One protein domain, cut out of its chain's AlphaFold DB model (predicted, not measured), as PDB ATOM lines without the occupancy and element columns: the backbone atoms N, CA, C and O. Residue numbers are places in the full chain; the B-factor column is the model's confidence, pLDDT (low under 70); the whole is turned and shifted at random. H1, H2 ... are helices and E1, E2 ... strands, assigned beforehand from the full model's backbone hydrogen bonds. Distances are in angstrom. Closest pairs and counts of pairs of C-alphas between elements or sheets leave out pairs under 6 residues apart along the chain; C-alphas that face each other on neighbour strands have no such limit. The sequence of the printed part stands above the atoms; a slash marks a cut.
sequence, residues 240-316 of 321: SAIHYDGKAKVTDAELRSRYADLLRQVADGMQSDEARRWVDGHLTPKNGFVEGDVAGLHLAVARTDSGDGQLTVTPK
ATOM      1  N   SER A 240     -41.895  30.918 -44.122       57.25
ATOM      2  CA  SER A 240     -42.139  32.328 -44.439       57.25
ATOM      3  C   SER A 240     -40.856  33.149 -44.339       57.25
ATOM      4  O   SER A 240     -40.103  33.058 -43.365       57.25
ATOM      5  N   ALA A 241     -40.624  33.983 -45.352       57.41
ATOM      6  CA  ALA A 241     -39.562  34.974 -45.358       57.41
ATOM      7  C   ALA A 241     -40.150  36.372 -45.579       57.41
ATOM      8  O   ALA A 241     -40.960  36.572 -46.482       57.41
ATOM      9  N   ILE A 242     -39.729  37.344 -44.772       53.88
ATOM     10  CA  ILE A 242     -39.987  38.764 -45.042       53.88
ATOM     11  C   ILE A 242     -38.732  39.354 -45.657       53.88
ATOM     12  O   ILE A 242     -37.660  39.261 -45.065       53.88
ATOM     13  N   HIS A 243     -38.900  39.983 -46.815       58.59
ATOM     14  CA  HIS A 243     -37.862  40.702 -47.537       58.59
ATOM     15  C   HIS A 243     -38.204  42.188 -47.594       58.59
ATOM     16  O   HIS A 243     -39.363  42.549 -47.819       58.59
ATOM     17  N   TYR A 244     -37.199  43.040 -47.428       56.09
ATOM     18  CA  TYR A 244     -37.318  44.477 -47.635       56.09
ATOM     19  C   TYR A 244     -36.369  44.912 -48.754       56.09
ATOM     20  O   TYR A 244     -35.245  44.435 -48.777       56.09
ATOM     21  N   ASP A 245     -36.837  45.766 -49.670       52.19
ATOM     22  CA  ASP A 245     -36.079  46.320 -50.806       52.19
ATOM     23  C   ASP A 245     -35.937  47.842 -50.604       52.19
ATOM     24  O   ASP A 245     -36.928  48.585 -50.534       52.19
ATOM     25  N   GLY A 246     -34.698  48.284 -50.397       49.25
ATOM     26  CA  GLY A 246     -34.352  49.581 -49.839       49.25
ATOM     27  C   GLY A 246     -34.325  50.721 -50.839       49.25
ATOM     28  O   GLY A 246     -33.274  51.108 -51.343       49.25
ATOM     29  N   LYS A 247     -35.458  51.410 -50.999       46.97
ATOM     30  CA  LYS A 247     -35.422  52.857 -51.313       46.97
ATOM     31  C   LYS A 247     -35.422  53.736 -50.058       46.97
ATOM     32  O   LYS A 247     -35.094  54.917 -50.149       46.97
ATOM     33  N   ALA A 248     -35.764  53.181 -48.892       55.19
ATOM     34  CA  ALA A 248     -35.780  53.874 -47.606       55.19
ATOM     35  C   ALA A 248     -35.172  52.988 -46.508       55.19
ATOM     36  O   ALA A 248     -35.460  51.800 -46.449       55.19
ATOM     37  N   LYS A 249     -34.345  53.564 -45.625       60.75
ATOM     38  CA  LYS A 249     -33.738  52.824 -44.506       60.75
ATOM     39  C   LYS A 249     -34.817  52.362 -43.523       60.75
ATOM     40  O   LYS A 249     -35.492  53.208 -42.933       60.75
ATOM     41  N   VAL A 250     -34.938  51.054 -43.294       66.69
ATOM     42  CA  VAL A 250     -35.833  50.510 -42.261       66.69
ATOM     43  C   VAL A 250     -35.188  50.665 -40.896       66.69
ATOM     44  O   VAL A 250     -34.020  50.329 -40.691       66.69
ATOM     45  N   THR A 251     -35.956  51.166 -39.935       74.94
ATOM     46  CA  THR A 251     -35.491  51.253 -38.547       74.94
ATOM     47  C   THR A 251     -35.558  49.888 -37.862       74.94
ATOM     48  O   THR A 251     -36.434  49.075 -38.152       74.94
ATOM     49  N   ASP A 252     -34.693  49.654 -36.873       76.62
ATOM     50  CA  ASP A 252     -34.739  48.438 -36.047       76.62
ATOM     51  C   ASP A 252     -36.120  48.219 -35.418       76.62
ATOM     52  O   ASP A 252     -36.579  47.089 -35.302       76.62
ATOM     53  N   ALA A 253     -36.802  49.298 -35.025       80.38
ATOM     54  CA  ALA A 253     -38.141  49.229 -34.451       80.38
ATOM     55  C   ALA A 253     -39.168  48.661 -35.446       80.38
ATOM     56  O   ALA A 253     -40.017  47.853 -35.068       80.38
ATOM     57  N   GLU A 254     -39.067  49.043 -36.718       77.75
ATOM     58  CA  GLU A 254     -39.954  48.544 -37.765       77.75
ATOM     59  C   GLU A 254     -39.643  47.084 -38.128       77.75
ATOM     60  O   GLU A 254     -40.571  46.282 -38.255       77.75
ATOM     61  N   LEU A 255     -38.359  46.702 -38.186       75.62
ATOM     62  CA  LEU A 255     -37.957  45.299 -38.358       75.62
ATOM     63  C   LEU A 255     -38.482  44.425 -37.214       75.62
ATOM     64  O   LEU A 255     -39.103  43.396 -37.472       75.62
ATOM     65  N   ARG A 256     -38.326  44.865 -35.957       82.81
ATOM     66  CA  ARG A 256     -38.861  44.162 -34.775       82.81
ATOM     67  C   ARG A 256     -40.357  43.914 -34.877       82.81
ATOM     68  O   ARG A 256     -40.811  42.807 -34.597       82.81
ATOM     69  N   SER A 257     -41.123  44.931 -35.272       80.81
ATOM     70  CA  SER A 257     -42.575  44.805 -35.408       80.81
ATOM     71  C   SER A 257     -42.945  43.777 -36.476       80.81
ATOM     72  O   SER A 257     -43.734  42.875 -36.217       80.81
ATOM     73  N   ARG A 258     -42.342  43.868 -37.665       74.75
ATOM     74  CA  ARG A 258     -42.665  42.978 -38.791       74.75
ATOM     75  C   ARG A 258     -42.218  41.539 -38.544       74.75
ATOM     76  O   ARG A 258     -42.931  40.601 -38.886       74.75
ATOM     77  N   TYR A 259     -41.061  41.355 -37.917       78.62
ATOM     78  CA  TYR A 259     -40.570  40.036 -37.529       78.62
ATOM     79  C   TYR A 259     -41.441  39.406 -36.441       78.62
ATOM     80  O   TYR A 259     -41.731  38.214 -36.517       78.62
ATOM     81  N   ALA A 260     -41.925  40.194 -35.477       78.88
ATOM     82  CA  ALA A 260     -42.892  39.714 -34.496       78.88
ATOM     83  C   ALA A 260     -44.209  39.270 -35.158       78.88
ATOM     84  O   ALA A 260     -44.777  38.256 -34.753       78.88
ATOM     85  N   ASP A 261     -44.673  39.977 -36.191       78.38
ATOM     86  CA  ASP A 261     -45.871  39.600 -36.947       78.38
ATOM     87  C   ASP A 261     -45.675  38.284 -37.711       78.38
ATOM     88  O   ASP A 261     -46.536  37.407 -37.637       78.38
ATOM     89  N   LEU A 262     -44.522  38.106 -38.366       73.00
ATOM     90  CA  LEU A 262     -44.153  36.858 -39.045       73.00
ATOM     91  C   LEU A 262     -44.082  35.683 -38.075       73.00
ATOM     92  O   LEU A 262     -44.664  34.633 -38.325       73.00
ATOM     93  N   LEU A 263     -43.391  35.865 -36.948       75.00
ATOM     94  CA  LEU A 263     -43.287  34.839 -35.916       75.00
ATOM     95  C   LEU A 263     -44.670  34.469 -35.379       75.00
ATOM     96  O   LEU A 263     -44.933  33.294 -35.167       75.00
ATOM     97  N   ARG A 264     -45.584  35.430 -35.224       74.44
ATOM     98  CA  ARG A 264     -46.972  35.137 -34.838       74.44
ATOM     99  C   ARG A 264     -47.714  34.293 -35.870       74.44
ATOM    100  O   ARG A 264     -48.504  33.446 -35.482       74.44
ATOM    101  N   GLN A 265     -47.493  34.551 -37.158       70.25
ATOM    102  CA  GLN A 265     -48.157  33.830 -38.248       70.25
ATOM    103  C   GLN A 265     -47.616  32.407 -38.413       70.25
ATOM    104  O   GLN A 265     -48.382  31.480 -38.650       70.25
ATOM    105  N   VAL A 266     -46.299  32.240 -38.291       65.81
ATOM    106  CA  VAL A 266     -45.603  30.975 -38.578       65.81
ATOM    107  C   VAL A 266     -45.483  30.086 -37.345       65.81
ATOM    108  O   VAL A 266     -45.467  28.862 -37.456       65.81
ATOM    109  N   ALA A 267     -45.374  30.691 -36.165       63.81
ATOM    110  CA  ALA A 267     -45.134  30.003 -34.906       63.81
ATOM    111  C   ALA A 267     -46.354  30.011 -33.979       63.81
ATOM    112  O   ALA A 267     -46.180  29.920 -32.764       63.81
ATOM    113  N   ASP A 268     -47.572  30.130 -34.520       59.69
ATOM    114  CA  ASP A 268     -48.794  30.089 -33.713       59.69
ATOM    115  C   ASP A 268     -48.836  28.790 -32.881       59.69
ATOM    116  O   ASP A 268     -48.795  27.682 -33.415       59.69
ATOM    117  N   GLY A 269     -48.808  28.930 -31.552       56.34
ATOM    118  CA  GLY A 269     -48.710  27.813 -30.599       56.34
ATOM    119  C   GLY A 269     -47.297  27.305 -30.248       56.34
ATOM    120  O   GLY A 269     -47.177  26.443 -29.377       56.34
ATOM    121  N   MET A 270     -46.224  27.830 -30.848       61.25
ATOM    122  CA  MET A 270     -44.823  27.560 -30.466       61.25
ATOM    123  C   MET A 270     -44.247  28.739 -29.662       61.25
ATOM    124  O   MET A 270     -44.811  29.827 -29.705       61.25
ATOM    125  N   GLN A 271     -43.163  28.535 -28.892       70.50
ATOM    126  CA  GLN A 271     -42.590  29.493 -27.915       70.50
ATOM    127  C   GLN A 271     -42.056  30.796 -28.568       70.50
ATOM    128  O   GLN A 271     -40.856  31.084 -28.587       70.50
ATOM    129  N   SER A 272     -42.967  31.607 -29.099       74.50
ATOM    130  CA  SER A 272     -42.726  32.791 -29.925       74.50
ATOM    131  C   SER A 272     -41.959  33.883 -29.186       74.50
ATOM    132  O   SER A 272     -41.161  34.585 -29.801       74.50
ATOM    133  N   ASP A 273     -42.103  33.972 -27.863       82.12
ATOM    134  CA  ASP A 273     -41.361  34.913 -27.020       82.12
ATOM    135  C   ASP A 273     -39.857  34.609 -26.949       82.12
ATOM    136  O   ASP A 273     -39.034  35.512 -26.794       82.12
ATOM    137  N   GLU A 274     -39.462  33.339 -27.036       83.31
ATOM    138  CA  GLU A 274     -38.048  32.956 -27.057       83.31
ATOM    139  C   GLU A 274     -37.440  33.201 -28.438       83.31
ATOM    140  O   GLU A 274     -36.384  33.827 -28.539       83.31
ATOM    141  N   ALA A 275     -38.161  32.825 -29.499       82.56
ATOM    142  CA  ALA A 275     -37.788  33.139 -30.876       82.56
ATOM    143  C   ALA A 275     -37.648  34.653 -31.098       82.56
ATOM    144  O   ALA A 275     -36.667  35.113 -31.677       82.56
ATOM    145  N   ARG A 276     -38.588  35.443 -30.565       86.12
ATOM    146  CA  ARG A 276     -38.551  36.905 -30.626       86.12
ATOM    147  C   ARG A 276     -37.333  37.475 -29.911       86.12
ATOM    148  O   ARG A 276     -36.624  38.282 -30.499       86.12
ATOM    149  N   ARG A 277     -37.055  37.040 -28.676       88.00
ATOM    150  CA  ARG A 277     -35.864  37.486 -27.929       88.00
ATOM    151  C   ARG A 277     -34.572  37.159 -28.668       88.00
ATOM    152  O   ARG A 277     -33.650  37.972 -28.660       88.00
ATOM    153  N   TRP A 278     -34.510  35.998 -29.316       90.38
ATOM    154  CA  TRP A 278     -33.364  35.649 -30.143       90.38
ATOM    155  C   TRP A 278     -33.236  36.583 -31.346       90.38
ATOM    156  O   TRP A 278     -32.162  37.148 -31.528       90.38
ATOM    157  N   VAL A 279     -34.312  36.807 -32.110       86.75
ATOM    158  CA  VAL A 279     -34.299  37.731 -33.260       86.75
ATOM    159  C   VAL A 279     -33.881  39.131 -32.822       86.75
ATOM    160  O   VAL A 279     -32.998  39.711 -33.444       86.75
ATOM    161  N   ASP A 280     -34.440  39.644 -31.723       87.12
ATOM    162  CA  ASP A 280     -34.140  40.976 -31.189       87.12
ATOM    163  C   ASP A 280     -32.653  41.153 -30.837       87.12
ATOM    164  O   ASP A 280     -32.090  42.224 -31.076       87.12
ATOM    165  N   GLY A 281     -32.007  40.103 -30.316       85.94
ATOM    166  CA  GLY A 281     -30.568  40.079 -30.035       85.94
ATOM    167  C   GLY A 281     -29.678  39.969 -31.280       85.94
ATOM    168  O   GLY A 281     -28.470  40.164 -31.185       85.94
ATOM    169  N   HIS A 282     -30.271  39.685 -32.440       86.62
ATOM    170  CA  HIS A 282     -29.582  39.324 -33.677       86.62
ATOM    171  C   HIS A 282     -29.978  40.196 -34.882       86.62
ATOM    172  O   HIS A 282     -29.584  39.905 -36.007       86.62
ATOM    173  N   LEU A 283     -30.696  41.306 -34.662       78.19
ATOM    174  CA  LEU A 283     -31.088  42.269 -35.709       78.19
ATOM    175  C   LEU A 283     -29.909  42.987 -36.375       78.19
ATOM    176  O   LEU A 283     -30.073  43.582 -37.438       78.19
ATOM    177  N   THR A 284     -28.740  42.994 -35.741       77.25
ATOM    178  CA  THR A 284     -27.495  43.575 -36.265       77.25
ATOM    179  C   THR A 284     -26.411  42.499 -36.263       77.25
ATOM    180  O   THR A 284     -25.521  42.518 -35.406       77.25
ATOM    181  N   PRO A 285     -26.512  41.500 -37.151       72.31
ATOM    182  CA  PRO A 285     -25.541  40.420 -37.197       72.31
ATOM    183  C   PRO A 285     -24.150  40.959 -37.545       72.31
ATOM    184  O   PRO A 285     -23.998  41.793 -38.433       72.31
ATOM    185  N   LYS A 286     -23.118  40.446 -36.867       65.12
ATOM    186  CA  LYS A 286     -21.732  40.922 -37.019       65.12
ATOM    187  C   LYS A 286     -21.193  40.787 -38.452       65.12
ATOM    188  O   LYS A 286     -20.383  41.606 -38.862       65.12
ATOM    189  N   ASN A 287     -21.653  39.774 -39.187       62.84
ATOM    190  CA  ASN A 287     -21.228  39.478 -40.558       62.84
ATOM    191  C   ASN A 287     -22.373  39.679 -41.567       62.84
ATOM    192  O   ASN A 287     -22.438  38.975 -42.568       62.84
ATOM    193  N   GLY A 288     -23.350  40.536 -41.256       69.12
ATOM    194  CA  GLY A 288     -24.535  40.721 -42.104       69.12
ATOM    195  C   GLY A 288     -25.509  39.533 -42.114       69.12
ATOM    196  O   GLY A 288     -26.581  39.616 -42.704       69.12
ATOM    197  N   PHE A 289     -25.193  38.446 -41.405       74.94
ATOM    198  CA  PHE A 289     -26.024  37.253 -41.296       74.94
ATOM    199  C   PHE A 289     -25.847  36.537 -39.950       74.94
ATOM    200  O   PHE A 289     -24.753  36.522 -39.377       74.94
ATOM    201  N   VAL A 290     -26.921  35.921 -39.460       76.50
ATOM    202  CA  VAL A 290     -26.903  34.957 -38.360       76.50
ATOM    203  C   VAL A 290     -28.082  33.996 -38.469       76.50
ATOM    204  O   VAL A 290     -29.219  34.405 -38.701       76.50
ATOM    205  N   GLU A 291     -27.822  32.710 -38.252       82.88
ATOM    206  CA  GLU A 291     -28.849  31.678 -38.147       82.88
ATOM    207  C   GLU A 291     -28.758  30.942 -36.817       82.88
ATOM    208  O   GLU A 291     -27.706  30.896 -36.175       82.88
ATOM    209  N   GLY A 292     -29.878  30.384 -36.382       78.44
ATOM    210  CA  GLY A 292     -29.946  29.698 -35.111       78.44
ATOM    211  C   GLY A 292     -31.240  28.942 -34.905       78.44
ATOM    212  O   GLY A 292     -32.249  29.134 -35.581       78.44
ATOM    213  N   ASP A 293     -31.173  28.068 -33.916       81.44
ATOM    214  CA  ASP A 293     -32.225  27.139 -33.572       81.44
ATOM    215  C   ASP A 293     -32.814  27.499 -32.218       81.44
ATOM    216  O   ASP A 293     -32.133  27.402 -31.200       81.44
ATOM    217  N   VAL A 294     -34.083  27.901 -32.200       82.00
ATOM    218  CA  VAL A 294     -34.730  28.435 -30.998       82.00
ATOM    219  C   VAL A 294     -36.177  27.998 -30.961       82.00
ATOM    220  O   VAL A 294     -36.871  28.125 -31.963       82.00
ATOM    221  N   ALA A 295     -36.658  27.516 -29.813       77.38
ATOM    222  CA  ALA A 295     -38.088  27.263 -29.607       77.38
ATOM    223  C   ALA A 295     -38.749  26.310 -30.633       77.38
ATOM    224  O   ALA A 295     -39.936  26.425 -30.927       77.38
ATOM    225  N   GLY A 296     -37.991  25.364 -31.203       73.44
ATOM    226  CA  GLY A 296     -38.505  24.500 -32.273       73.44
ATOM    227  C   GLY A 296     -38.618  25.201 -33.632       73.44
ATOM    228  O   GLY A 296     -39.275  24.694 -34.530       73.44
ATOM    229  N   LEU A 297     -37.954  26.340 -33.811       76.44
ATOM    230  CA  LEU A 297     -37.801  27.050 -35.074       76.44
ATOM    231  C   LEU A 297     -36.332  27.049 -35.486       76.44
ATOM    232  O   LEU A 297     -35.433  27.055 -34.644       76.44
ATOM    233  N   HIS A 298     -36.104  27.065 -36.789       78.94
ATOM    234  CA  HIS A 298     -34.865  27.525 -37.385       78.94
ATOM    235  C   HIS A 298     -35.096  28.957 -37.887       78.94
ATOM    236  O   HIS A 298     -36.040  29.220 -38.639       78.94
ATOM    237  N   LEU A 299     -34.280  29.889 -37.406       79.75
ATOM    238  CA  LEU A 299     -34.379  31.320 -37.661       79.75
ATOM    239  C   LEU A 299     -33.114  31.770 -38.381       79.75
ATOM    240  O   LEU A 299     -32.017  31.448 -37.938       79.75
ATOM    241  N   ALA A 300     -33.265  32.544 -39.450       77.81
ATOM    242  CA  ALA A 300     -32.145  33.174 -40.136       77.81
ATOM    243  C   ALA A 300     -32.437  34.662 -40.319       77.81
ATOM    244  O   ALA A 300     -33.398  35.025 -41.001       77.81
ATOM    245  N   VAL A 301     -31.627  35.511 -39.689       77.19
ATOM    246  CA  VAL A 301     -31.685  36.969 -39.797       77.19
ATOM    247  C   VAL A 301     -30.502  37.436 -40.611       77.19
ATOM    248  O   VAL A 301     -29.363  37.031 -40.387       77.19
ATOM    249  N   ALA A 302     -30.772  38.351 -41.523       73.88
ATOM    250  CA  ALA A 302     -29.748  38.911 -42.363       73.88
ATOM    251  C   ALA A 302     -30.016  40.380 -42.642       73.88
ATOM    252  O   ALA A 302     -31.170  40.816 -42.696       73.88
ATOM    253  N   ARG A 303     -28.940  41.151 -42.754       70.94
ATOM    254  CA  ARG A 303     -28.993  42.601 -42.837       70.94
ATOM    255  C   ARG A 303     -27.772  43.152 -43.552       70.94
ATOM    256  O   ARG A 303     -26.661  42.689 -43.313       70.94
ATOM    257  N   THR A 304     -27.976  44.172 -44.366       66.25
ATOM    258  CA  THR A 304     -26.901  44.932 -45.008       66.25
ATOM    259  C   THR A 304     -26.688  46.273 -44.297       66.25
ATOM    260  O   THR A 304     -27.559  46.784 -43.578       66.25
ATOM    261  N   ASP A 305     -25.535  46.895 -44.538       63.31
ATOM    262  CA  ASP A 305     -25.197  48.219 -43.993       63.31
ATOM    263  C   ASP A 305     -26.083  49.347 -44.566       63.31
ATOM    264  O   ASP A 305     -26.202  50.432 -43.984       63.31
ATOM    265  N   SER A 306     -26.748  49.087 -45.697       58.88
ATOM    266  CA  SER A 306     -27.694  49.982 -46.370       58.88
ATOM    267  C   SER A 306     -29.048  50.106 -45.646       58.88
ATOM    268  O   SER A 306     -29.825  51.009 -45.963       58.88
ATOM    269  N   GLY A 307     -29.284  49.329 -44.578       58.47
ATOM    270  CA  GLY A 307     -30.509  49.384 -43.757       58.47
ATOM    271  C   GLY A 307     -31.582  48.381 -44.181       58.47
ATOM    272  O   GLY A 307     -32.731  48.463 -43.746       58.47
ATOM    273  N   ASP A 308     -31.167  47.442 -45.006       64.69
ATOM    274  CA  ASP A 308     -31.946  46.452 -45.707       64.69
ATOM    275  C   ASP A 308     -31.900  45.158 -44.862       64.69
ATOM    276  O   ASP A 308     -30.833  44.770 -44.387       64.69
ATOM    277  N   GLY A 309     -33.047  44.493 -44.617       67.06
ATOM    278  CA  GLY A 309     -33.115  43.256 -43.818       67.06
ATOM    279  C   GLY A 309     -34.016  42.139 -44.371       67.06
ATOM    280  O   GLY A 309     -35.003  42.394 -45.063       67.06
ATOM    281  N   GLN A 310     -33.687  40.892 -44.016       71.19
ATOM    282  CA  GLN A 310     -34.505  39.697 -44.241       71.19
ATOM    283  C   GLN A 310     -34.569  38.829 -42.974       71.19
ATOM    284  O   GLN A 310     -33.568  38.641 -42.281       71.19
ATOM    285  N   LEU A 311     -35.740  38.249 -42.705       68.31
ATOM    286  CA  LEU A 311     -35.917  37.166 -41.732       68.31
ATOM    287  C   LEU A 311     -36.541  35.971 -42.444       68.31
ATOM    288  O   LEU A 311     -37.603  36.111 -43.048       68.31
ATOM    289  N   THR A 312     -35.909  34.805 -42.331       71.88
ATOM    290  CA  THR A 312     -36.514  33.514 -42.676       71.88
ATOM    291  C   THR A 312     -36.871  32.769 -41.399       71.88
ATOM    292  O   THR A 312     -36.029  32.616 -40.513       71.88
ATOM    293  N   VAL A 313     -38.104  32.270 -41.325       69.25
ATOM    294  CA  VAL A 313     -38.584  31.416 -40.234       69.25
ATOM    295  C   VAL A 313     -38.949  30.060 -40.814       69.25
ATOM    296  O   VAL A 313     -39.705  29.964 -41.778       69.25
ATOM    297  N   THR A 314     -38.399  28.995 -40.241       72.62
ATOM    298  CA  THR A 314     -38.711  27.617 -40.628       72.62
ATOM    299  C   THR A 314     -39.114  26.823 -39.388       72.62
ATOM    300  O   THR A 314     -38.275  26.596 -38.515       72.62
ATOM    301  N   PRO A 315     -40.377  26.384 -39.280       68.19
ATOM    302  CA  PRO A 315     -40.799  25.457 -38.239       68.19
ATOM    303  C   PRO A 315     -39.991  24.160 -38.279       68.19
ATOM    304  O   PRO A 315     -39.840  23.543 -39.335       68.19
ATOM    305  N   LYS A 316     -39.495  23.715 -37.122       72.50
ATOM    306  CA  LYS A 316     -38.968  22.361 -36.954       72.50
ATOM    307  C   LYS A 316     -40.103  21.486 -36.478       72.50
ATOM    308  O   LYS A 316     -40.592  21.641 -35.359       72.50
TER     309      LYS A 316
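What this domain is: This is residues 240 to 316 of the 321 residues of an uncharacterized protein of Actinopolymorpha cephalotaxi (UniProt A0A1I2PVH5). A four-stranded antiparallel sheet forms one slab, with two helices, H1 and H2, packed side by side over one face and the other face bare. H1 covers the E1 and E4 side of the sheet, and H2 the E3 and E2 side. The printed part has 77 residues with two named helices and four named strands, along the chain E1, H1, H2, E2, E3, E4; the sheet's order is E1, E4, E3, E2. The class is mixed, helices and strands, and the whole is compact, with a radius of gyration of the C-alphas of 11.6 A and an elongated outline of 35 by 22 by 17 A.

Where its parts are: In the sheet, E1 is residues 240 to 243, 9.9 A long, with C-alpha 240 at (-42.139, 32.328, -44.439). E4 is residues 309 to 315, 20.2 A, and ends with C-alpha 315 at (-40.799, 25.457, -38.239). E3 is residues 297 to 303, 19.5 A, and E2 is residues 289 to 294, 16.1 A. H1 is residues 252 to 266, 20.7 A, and H2 is residues 272 to 281, 14.2 A.

How they stand to each other: E2, E3 and E4 make a meander, each strand the antiparallel neighbour of the one before. E1 and E4 are antiparallel, with N 242 and O 311 3.0 A apart; E4 and E3 have N 312 and O 300 at 2.8 A, and E3 and E2 have N 299 and O 292 at 2.8 A, within hydrogen-bond range. The edge strands E1 and E2 are apart. H1 is on the sheet at a height of 9.4 A, over E1 and E4; its closest C-alphas to E4 are those of Tyr 259 and Leu 311, 6.9 A apart. H2 is on the same face at a height of 9.5 A, over E3 and only just over E2, where 3 of its C-alphas fall; the closest C-alphas of H2 and E3 are those of Val 279 and Val 301, 7.1 A. H1 and H2 form a helical hairpin and touch at a shallow tilt of 29 degrees, opposite ways, closest at the C-alphas of Leu 263 and Ser 272, 6.4 A. In both helices every O i to N i+4 pair is within hydrogen-bond range.

The domain as a whole: The C-alphas farthest apart, of Lys 247 and Gly 269, are 35.1 A apart. The printed part has no cut, and no link is long. The mean pLDDT of the printed part is 71.9, and 28 residues are under 70, among them 240 to 250 and 304 to 309.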